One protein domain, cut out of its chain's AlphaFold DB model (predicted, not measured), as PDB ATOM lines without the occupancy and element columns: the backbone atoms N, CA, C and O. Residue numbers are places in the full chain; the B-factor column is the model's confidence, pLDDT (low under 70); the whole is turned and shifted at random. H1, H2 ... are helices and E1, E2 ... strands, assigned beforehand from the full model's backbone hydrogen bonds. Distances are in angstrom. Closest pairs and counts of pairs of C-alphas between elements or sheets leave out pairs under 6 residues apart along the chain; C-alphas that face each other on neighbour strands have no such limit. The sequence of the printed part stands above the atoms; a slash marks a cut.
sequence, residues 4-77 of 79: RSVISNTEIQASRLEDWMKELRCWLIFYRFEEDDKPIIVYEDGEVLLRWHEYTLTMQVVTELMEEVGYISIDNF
ATOM      1  N   ARG A   4      82.730  28.325  -2.935       95.50
ATOM      2  CA  ARG A   4      81.288  28.238  -3.216       95.50
ATOM      3  C   ARG A   4      80.717  26.860  -2.873       95.50
ATOM      4  O   ARG A   4      79.643  26.775  -2.290       95.50
ATOM      5  N   SER A   5      81.431  25.788  -3.214       95.12
ATOM      6  CA  SER A   5      81.022  24.423  -2.873       95.12
ATOM      7  C   SER A   5      81.046  24.176  -1.365       95.12
ATOM      8  O   SER A   5      80.171  23.478  -0.867       95.12
ATOM      9  N   VAL A   6      82.019  24.742  -0.641       96.25
ATOM     10  CA  VAL A   6      82.076  24.636   0.827       96.25
ATOM     11  C   VAL A   6      80.881  25.347   1.456       96.25
ATOM     12  O   VAL A   6      80.176  24.727   2.241       96.25
ATOM     13  N   ILE A   7      80.602  26.588   1.041       95.81
ATOM     14  CA  ILE A   7      79.456  27.371   1.532       95.81
ATOM     15  C   ILE A   7      78.141  26.619   1.302       95.81
ATOM     16  O   ILE A   7      77.407  26.376   2.254       95.81
ATOM     17  N   SER A   8      77.883  26.175   0.069       95.56
ATOM     18  CA  SER A   8      76.647  25.456  -0.260       95.56
ATOM     19  C   SER A   8      76.496  24.161   0.543       95.56
ATOM     20  O   SER A   8      75.401  23.836   0.992       95.56
ATOM     21  N   ASN A   9      77.591  23.427   0.773       96.25
ATOM     22  CA  ASN A   9      77.546  22.232   1.608       96.25
ATOM     23  C   ASN A   9      77.248  22.574   3.075       96.25
ATOM     24  O   ASN A   9      76.452  21.883   3.701       96.25
ATOM     25  N   THR A  10      77.841  23.641   3.616       94.56
ATOM     26  CA  THR A  10      77.561  24.113   4.980       94.56
ATOM     27  C   THR A  10      76.093  24.498   5.155       94.56
ATOM     28  O   THR A  10      75.478  24.064   6.122       94.56
ATOM     29  N   GLU A  11      75.505  25.234   4.208       95.81
ATOM     30  CA  GLU A  11      74.081  25.605   4.242       95.81
ATOM     31  C   GLU A  11      73.166  24.369   4.235       95.81
ATOM     32  O   GLU A  11      72.211  24.296   5.007       95.81
ATOM     33  N   ILE A  12      73.494  23.352   3.427       97.06
ATOM     34  CA  ILE A  12      72.753  22.081   3.402       97.06
ATOM     35  C   ILE A  12      72.841  21.364   4.753       97.06
ATOM     36  O   ILE A  12      71.829  20.871   5.250       97.06
ATOM     37  N   GLN A  13      74.030  21.284   5.358       95.56
ATOM     38  CA  GLN A  13      74.177  20.639   6.667       95.56
ATOM     39  C   GLN A  13      73.436  21.410   7.765       95.56
ATOM     40  O   GLN A  13      72.788  20.783   8.597       95.56
ATOM     41  N   ALA A  14      73.469  22.744   7.734       93.81
ATOM     42  CA  ALA A  14      72.729  23.583   8.675       93.81
ATOM     43  C   ALA A  14      71.211  23.362   8.564       93.81
ATOM     44  O   ALA A  14      70.557  23.154   9.582       93.81
ATOM     45  N   SER A  15      70.666  23.307   7.344       95.81
ATOM     46  CA  SER A  15      69.245  22.999   7.122       95.81
ATOM     47  C   SER A  15      68.864  21.625   7.676       95.81
ATOM     48  O   SER A  15      67.834  21.487   8.325       95.81
ATOM     49  N   ARG A  16      69.706  20.604   7.464       96.31
ATOM     50  CA  ARG A  16      69.453  19.259   8.003       96.31
ATOM     51  C   ARG A  16      69.502  19.251   9.527       96.31
ATOM     52  O   ARG A  16      68.663  18.609  10.145       96.31
ATOM     53  N   LEU A  17      70.468  19.945  10.128       95.06
ATOM     54  CA  LEU A  17      70.555  20.081  11.581       95.06
ATOM     55  C   LEU A  17      69.295  20.746  12.144       95.06
ATOM     56  O   LEU A  17      68.755  20.268  13.135       95.06
ATOM     57  N   GLU A  18      68.792  21.796  11.493       94.25
ATOM     58  CA  GLU A  18      67.552  22.459  11.898       94.25
ATOM     59  C   GLU A  18      66.351  21.499  11.881       94.25
ATOM     60  O   GLU A  18      65.563  21.485  12.831       94.25
ATOM     61  N   ASP A  19      66.229  20.674  10.839       96.12
ATOM     62  CA  ASP A  19      65.170  19.665  10.732       96.12
ATOM     63  C   ASP A  19      65.270  18.617  11.851       96.12
ATOM     64  O   ASP A  19      64.278  18.343  12.528       96.12
ATOM     65  N   TRP A  20      66.473  18.108  12.134       95.31
ATOM     66  CA  TRP A  20      66.700  17.182  13.250       95.31
ATOM     67  C   TRP A  20      66.407  17.818  14.609       95.31
ATOM     68  O   TRP A  20      65.811  17.181  15.473       95.31
ATOM     69  N   MET A  21      66.775  19.087  14.812       94.06
ATOM     70  CA  MET A  21      66.456  19.812  16.046       94.06
ATOM     71  C   MET A  21      64.945  20.002  16.221       94.06
ATOM     72  O   MET A  21      64.452  19.954  17.348       94.06
ATOM     73  N   LYS A  22      64.194  20.221  15.131       92.88
ATOM     74  CA  LYS A  22      62.722  20.264  15.170       92.88
ATOM     75  C   LYS A  22      62.146  18.911  15.565       92.88
ATOM     76  O   LYS A  22      61.294  18.865  16.444       92.88
ATOM     77  N   GLU A  23      62.626  17.834  14.953       94.44
ATOM     78  CA  GLU A  23      62.171  16.482  15.270       94.44
ATOM     79  C   GLU A  23      62.483  16.107  16.723       94.44
ATOM     80  O   GLU A  23      61.606  15.626  17.435       94.44
ATOM     81  N   LEU A  24      63.688  16.414  17.205       92.06
ATOM     82  CA  LEU A  24      64.077  16.174  18.591       92.06
ATOM     83  C   LEU A  24      63.146  16.890  19.581       92.06
ATOM     84  O   LEU A  24      62.717  16.288  20.561       92.06
ATOM     85  N   ARG A  25      62.762  18.146  19.302       89.06
ATOM     86  CA  ARG A  25      61.772  18.870  20.120       89.06
ATOM     87  C   ARG A  25      60.404  18.192  20.153       89.06
ATOM     88  O   ARG A  25      59.725  18.300  21.164       89.06
ATOM     89  N   CYS A  26      59.997  17.509  19.084       89.50
ATOM     90  CA  CYS A  26      58.740  16.758  19.060       89.50
ATOM     91  C   CYS A  26      58.802  15.485  19.915       89.50
ATOM     92  O   CYS A  26      57.780  15.069  20.456       89.50
ATOM     93  N   TRP A  27      59.980  14.864  20.018       90.31
ATOM     94  CA  TRP A  27      60.186  13.665  20.830       90.31
ATOM     95  C   TRP A  27      60.320  13.966  22.324       90.31
ATOM     96  O   TRP A  27      59.928  13.137  23.144       90.31
ATOM     97  N   LEU A  28      60.852  15.136  22.690       90.31
ATOM     98  CA  LEU A  28      60.947  15.539  24.089       90.31
ATOM     99  C   LEU A  28      59.577  15.936  24.642       90.31
ATOM    100  O   LEU A  28      58.928  16.871  24.173       90.31
ATOM    101  N   ILE A  29      59.157  15.230  25.688       89.81
ATOM    102  CA  ILE A  29      57.905  15.492  26.390       89.81
ATOM    103  C   ILE A  29      58.228  16.302  27.643       89.81
ATOM    104  O   ILE A  29      58.859  15.797  28.566       89.81
ATOM    105  N   PHE A  30      57.771  17.555  27.683       90.19
ATOM    106  CA  PHE A  30      57.939  18.452  28.830       90.19
ATOM    107  C   PHE A  30      56.661  18.490  29.674       90.19
ATOM    108  O   PHE A  30      55.670  19.115  29.295       90.19
ATOM    109  N   TYR A  31      56.670  17.800  30.811       87.50
ATOM    110  CA  TYR A  31      55.567  17.732  31.767       87.50
ATOM    111  C   TYR A  31      55.703  18.811  32.845       87.50
ATOM    112  O   TYR A  31      56.806  19.115  33.283       87.50
ATOM    113  N   ARG A  32      54.576  19.373  33.305       89.19
ATOM    114  CA  ARG A  32      54.491  20.463  34.309       89.19
ATOM    115  C   ARG A  32      55.133  21.801  33.930       89.19
ATOM    116  O   ARG A  32      54.885  22.769  34.635       89.19
ATOM    117  N   PHE A  33      55.873  21.881  32.830       89.62
ATOM    118  CA  PHE A  33      56.326  23.153  32.276       89.62
ATOM    119  C   PHE A  33      55.169  23.925  31.639       89.62
ATOM    120  O   PHE A  33      54.389  23.366  30.857       89.62
ATOM    121  N   GLU A  34      55.088  25.218  31.941       88.69
ATOM    122  CA  GLU A  34      54.227  26.147  31.210       88.69
ATOM    123  C   GLU A  34      54.755  26.343  29.787       88.69
ATOM    124  O   GLU A  34      55.944  26.188  29.538       88.69
ATOM    125  N   GLU A  35      53.885  26.656  28.825       83.19
ATOM    126  CA  GLU A  35      54.263  26.712  27.404       83.19
ATOM    127  C   GLU A  35      55.401  27.702  27.115       83.19
ATOM    128  O   GLU A  35      56.307  27.365  26.352       83.19
ATOM    129  N   ASP A  36      55.391  28.852  27.791       86.81
ATOM    130  CA  ASP A  36      56.413  29.898  27.676       86.81
ATOM    131  C   ASP A  36      57.666  29.633  28.534       86.81
ATOM    132  O   ASP A  36      58.670  30.327  28.383       86.81
ATOM    133  N   ASP A  37      57.625  28.624  29.408       89.00
ATOM    134  CA  ASP A  37      58.693  28.277  30.354       89.00
ATOM    135  C   ASP A  37      59.308  26.895  30.070       89.00
ATOM    136  O   ASP A  37      59.976  26.289  30.904       89.00
ATOM    137  N   LYS A  38      59.074  26.337  28.877       91.12
ATOM    138  CA  LYS A  38      59.658  25.043  28.507       91.12
ATOM    139  C   LYS A  38      61.168  25.154  28.290       91.12
ATOM    140  O   LYS A  38      61.644  26.146  27.731       91.12
ATOM    141  N   PRO A  39      61.927  24.093  28.614       92.12
ATOM    142  CA  PRO A  39      63.318  23.993  28.217       92.12
ATOM    143  C   PRO A  39      63.494  24.121  26.701       92.12
ATOM    144  O   PRO A  39      62.700  23.603  25.910       92.12
ATOM    145  N   ILE A  40      64.579  24.769  26.288       92.44
ATOM    146  CA  ILE A  40      64.937  24.952  24.884       92.44
ATOM    147  C   ILE A  40      66.079  24.018  24.491       92.44
ATOM    148  O   ILE A  40      67.023  23.799  25.248       92.44
ATOM    149  N   ILE A  41      66.013  23.488  23.271       93.75
ATOM    150  CA  ILE A  41      67.116  22.727  22.677       93.75
ATOM    151  C   ILE A  41      68.011  23.686  21.904       93.75
ATOM    152  O   ILE A  41      67.538  24.375  20.995       93.75
ATOM    153  N   VAL A  42      69.302  23.678  22.223       94.31
ATOM    154  CA  VAL A  42      70.329  24.479  21.551       94.31
ATOM    155  C   VAL A  42      71.437  23.586  20.997       94.31
ATOM    156  O   VAL A  42      71.643  22.471  21.472       94.31
ATOM    157  N   TYR A  43      72.136  24.074  19.973       93.75
ATOM    158  CA  TYR A  43      73.326  23.432  19.422       93.75
ATOM    159  C   TYR A  43      74.515  24.376  19.576       93.75
ATOM    160  O   TYR A  43      74.531  25.443  18.962       93.75
ATOM    161  N   GLU A  44      75.485  23.994  20.400       93.06
ATOM    162  CA  GLU A  44      76.659  24.806  20.721       93.06
ATOM    163  C   GLU A  44      77.896  23.920  20.844       93.06
ATOM    164  O   GLU A  44      77.810  22.789  21.309       93.06
ATOM    165  N   ASP A  45      79.038  24.414  20.362       91.69
ATOM    166  CA  ASP A  45      80.334  23.721  20.424       91.69
ATOM    167  C   ASP A  45      80.334  22.268  19.909       91.69
ATOM    168  O   ASP A  45      81.154  21.443  20.301       91.69
ATOM    169  N   GLY A  46      79.448  21.959  18.958       90.62
ATOM    170  CA  GLY A  46      79.338  20.626  18.369       90.62
ATOM    171  C   GLY A  46      78.350  19.698  19.076       90.62
ATOM    172  O   GLY A  46      78.123  18.590  18.590       90.62
ATOM    173  N   GLU A  47      77.731  20.149  20.166       94.00
ATOM    174  CA  GLU A  47      76.858  19.353  21.021       94.00
ATOM    175  C   GLU A  47      75.423  19.885  21.023       94.00
ATOM    176  O   GLU A  47      75.166  21.085  20.917       94.00
ATOM    177  N   VAL A  48      74.464  18.966  21.146       94.81
ATOM    178  CA  VAL A  48      73.063  19.310  21.398       94.81
ATOM    179  C   VAL A  48      72.864  19.337  22.906       94.81
ATOM    180  O   VAL A  48      73.162  18.361  23.595       94.81
ATOM    181  N   LEU A  49      72.353  20.452  23.413       95.31
ATOM    182  CA  LEU A  49      72.139  20.685  24.835       95.31
ATOM    183  C   LEU A  49      70.695  21.103  25.075       95.31
ATOM    184  O   LEU A  49      70.047  21.710  24.218       95.31
ATOM    185  N   LEU A  50      70.199  20.787  26.261       94.62
ATOM    186  CA  LEU A  50      68.916  21.259  26.744       94.62
ATOM    187  C   LEU A  50      69.171  22.339  27.795       94.62
ATOM    188  O   LEU A  50      69.932  22.127  28.735       94.62
ATOM    189  N   ARG A  51      68.560  23.509  27.619       93.69
ATOM    190  CA  ARG A  51      68.716  24.659  28.512       93.69
ATOM    191  C   ARG A  51      67.394  25.073  29.112       93.69
ATOM    192  O   ARG A  51      66.404  25.200  28.397       93.69
ATOM    193  N   TRP A  52      67.410  25.357  30.405       92.69
ATOM    194  CA  TRP A  52      66.281  25.937  31.115       92.69
ATOM    195  C   TRP A  52      66.802  26.870  32.209       92.69
ATOM    196  O   TRP A  52      67.535  26.435  33.093       92.69
ATOM    197  N   HIS A  53      66.489  28.163  32.105       90.62
ATOM    198  CA  HIS A  53      67.092  29.230  32.913       90.62
ATOM    199  C   HIS A  53      68.628  29.117  33.020       90.62
ATOM    200  O   HIS A  53      69.336  29.332  32.038       90.62
ATOM    201  N   GLU A  54      69.140  28.800  34.210       89.38
ATOM    202  CA  GLU A  54      70.562  28.653  34.541       89.38
ATOM    203  C   GLU A  54      71.089  27.218  34.390       89.38
ATOM    204  O   GLU A  54      72.299  26.992  34.442       89.38
ATOM    205  N   TYR A  55      70.202  26.257  34.134       90.69
ATOM    206  CA  TYR A  55      70.541  24.852  33.967       90.69
ATOM    207  C   TYR A  55      70.843  24.517  32.507       90.69
ATOM    208  O   TYR A  55      70.135  24.919  31.579       90.69
ATOM    209  N   THR A  56      71.899  23.732  32.302       93.62
ATOM    210  CA  THR A  56      72.263  23.157  31.003       93.62
ATOM    211  C   THR A  56      72.516  21.668  31.181       93.62
ATOM    212  O   THR A  56      73.404  21.275  31.933       93.62
ATOM    213  N   LEU A  57      71.744  20.845  30.477       93.06
ATOM    214  CA  LEU A  57      71.838  19.390  30.499       93.06
ATOM    215  C   LEU A  57      72.331  18.868  29.149       93.06
ATOM    216  O   LEU A  57      71.966  19.383  28.086       93.06
ATOM    217  N   THR A  58      73.137  17.810  29.187       94.25
ATOM    218  CA  THR A  58      73.537  17.075  27.982       94.25
ATOM    219  C   THR A  58      72.400  16.171  27.518       94.25
ATOM    220  O   THR A  58      71.588  15.715  28.327       94.25
ATOM    221  N   MET A  59      72.354  15.846  26.219       93.00
ATOM    222  CA  MET A  59      71.357  14.884  25.727       93.00
ATOM    223  C   MET A  59      71.474  13.511  26.395       93.00
ATOM    224  O   MET A  59      70.472  12.819  26.488       93.00
ATOM    225  N   GLN A  60      72.654  13.131  26.897       93.31
ATOM    226  CA  GLN A  60      72.809  11.888  27.648       93.31
ATOM    227  C   GLN A  60      71.924  11.884  28.903       93.31
ATOM    228  O   GLN A  60      71.116  10.976  29.069       93.31
ATOM    229  N   VAL A  61      72.022  12.924  29.739       92.62
ATOM    230  CA  VAL A  61      71.206  13.046  30.959       92.62
ATOM    231  C   VAL A  61      69.722  13.131  30.606       92.62
ATOM    232  O   VAL A  61      68.891  12.459  31.204       92.62
ATOM    233  N   VAL A  62      69.377  13.914  29.581       92.25
ATOM    234  CA  VAL A  62      67.999  14.042  29.076       92.25
ATOM    235  C   VAL A  62      67.430  12.684  28.649       92.25
ATOM    236  O   VAL A  62      66.284  12.379  28.974       92.25
ATOM    237  N   THR A  63      68.208  11.859  27.943       92.44
ATOM    238  CA  THR A  63      67.797  10.508  27.539       92.44
ATOM    239  C   THR A  63      67.609   9.594  28.744       92.44
ATOM    240  O   THR A  63      66.582   8.929  28.813       92.44
ATOM    241  N   GLU A  64      68.532   9.601  29.707       92.44
ATOM    242  CA  GLU A  64      68.417   8.802  30.938       92.44
ATOM    243  C   GLU A  64      67.122   9.138  31.701       92.44
ATOM    244  O   GLU A  64      66.357   8.245  32.064       92.44
ATOM    245  N   LEU A  65      66.806  10.430  31.843       90.50
ATOM    246  CA  LEU A  65      65.560  10.892  32.461       90.50
ATOM    247  C   LEU A  65      64.322  10.441  31.673       90.50
ATOM    248  O   LEU A  65      63.360   9.935  32.249       90.50
ATOM    249  N   MET A  66      64.340  10.591  30.347       89.62
ATOM    250  CA  MET A  66      63.246  10.135  29.484       89.62
ATOM    251  C   MET A  66      63.031   8.618  29.567       89.62
ATOM    252  O   MET A  66      61.888   8.170  29.491       89.62
ATOM    253  N   GLU A  67      64.087   7.824  29.730       90.44
ATOM    254  CA  GLU A  67      63.989   6.369  29.886       90.44
ATOM    255  C   GLU A  67      63.458   5.958  31.267       90.44
ATOM    256  O   GLU A  67      62.691   4.999  31.361       90.44
ATOM    257  N   GLU A  68      63.818   6.685  32.329       88.75
ATOM    258  CA  GLU A  68      63.377   6.379  33.694       88.75
ATOM    259  C   GLU A  68      61.907   6.752  33.936       88.75
ATOM    260  O   GLU A  68      61.141   5.958  34.488       88.75
ATOM    261  N   VAL A  69      61.502   7.959  33.526       85.25
ATOM    262  CA  VAL A  69      60.194   8.535  33.891       85.25
ATOM    263  C   VAL A  69      59.270   8.817  32.699       85.25
ATOM    264  O   VAL A  69      58.086   9.097  32.894       85.25
ATOM    265  N   GLY A  70      59.762   8.706  31.460       85.25
ATOM    266  CA  GLY A  70      58.976   8.870  30.227       85.25
ATOM    267  C   GLY A  70      58.764  10.316  29.763       85.25
ATOM    268  O   GLY A  70      58.318  10.537  28.637       85.25
ATOM    269  N   TYR A  71      59.059  11.302  30.607       89.69
ATOM    270  CA  TYR A  71      58.966  12.733  30.310       89.69
ATOM    271  C   TYR A  71      59.923  13.525  31.206       89.69
ATOM    272  O   TYR A  71      60.346  13.044  32.249       89.69
ATOM    273  N   ILE A  72      60.204  14.776  30.853       90.56
ATOM    274  CA  ILE A  72      61.034  15.686  31.652       90.56
ATOM    275  C   ILE A  72      60.136  16.710  32.340       90.56
ATOM    276  O   ILE A  72      59.223  17.256  31.726       90.56
ATOM    277  N   SER A  73      60.403  16.990  33.609       90.88
ATOM    278  CA  SER A  73      59.689  17.948  34.453       90.88
ATOM    279  C   SER A  73      60.655  18.884  35.182       90.88
ATOM    280  O   SER A  73      61.864  18.674  35.143       90.88
ATOM    281  N   ILE A  74      60.127  19.926  35.831       88.94
ATOM    282  CA  ILE A  74      60.921  20.912  36.589       88.94
ATOM    283  C   ILE A  74      61.794  20.226  37.649       88.94
ATOM    284  O   ILE A  74      62.970  20.552  37.782       88.94
ATOM    285  N   ASP A  75      61.253  19.203  38.316       89.81
ATOM    286  CA  ASP A  75      61.946  18.437  39.359       89.81
ATOM    287  C   ASP A  75      63.229  17.752  38.831       89.81
ATOM    288  O   ASP A  75      64.133  17.428  39.596       89.81
ATOM    289  N   ASN A  76      63.347  17.553  37.511       89.44
ATOM    290  CA  ASN A  76      64.529  16.971  36.871       89.44
ATOM    291  C   ASN A  76      65.678  17.970  36.647       89.44
ATOM    292  O   ASN A  76      66.693  17.596  36.065       89.44
ATOM    293  N   PHE A  77      65.531  19.231  37.049       86.00
ATOM    294  CA  PHE A  77      66.588  20.241  36.939       86.00
ATOM    295  C   PHE A  77      67.256  20.552  38.279       86.00
ATOM    296  O   PHE A  77      68.336  21.125  38.286       86.00
TER     297      PHE A  77
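AT A GLANCE: This is residues 4 to 77 of the 79 residues of an uncharacterized protein of Prevotella sp. oral taxon 299 str. F0039 (UniProt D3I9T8). A small three-stranded sheet, H2 and part of long H1 make a body; residues 4 to 16 of H1 stick out as an arm. The 74 printed residues include, in order, helix H1, strands E1 E2 E3 and helix H2, class mixed; the strands form a meander, each the antiparallel neighbour of the one before. The whole is loose, radius of gyration of the C-alphas 14.4 A, spanning 48 by 23 by 21 A.

IN THESE COORDINATES: E1 is residues 40 to 44, E2 47 to 52, E3 55 to 58. H1, residues 4 to 27, runs 35.2 A from C-alpha 4 at (81.288, 28.238, -3.216). H2, residues 59 to 69, ends at C-alpha 69 at (60.194, 8.535, 33.891).

HOW THE PARTS SIT: Hairpin E1 E2 has N 42 and O 49 within hydrogen-bond range, 2.9 A; hairpin E2 E3 has N 50 and O 57, 2.9 A. H1 only grazes the sheet; its closest C-alphas with E1 are Arg 25 and Ile 41, 7.1 A. H2 only grazes it; with E2, Met 59 and Leu 49, 5.9 A. In both helices every O i to N i+4 pair is within range.

THE WHOLE: The printed part has no cut; the link H1 to E1 is long. No printed residue is under 70 in pLDDT.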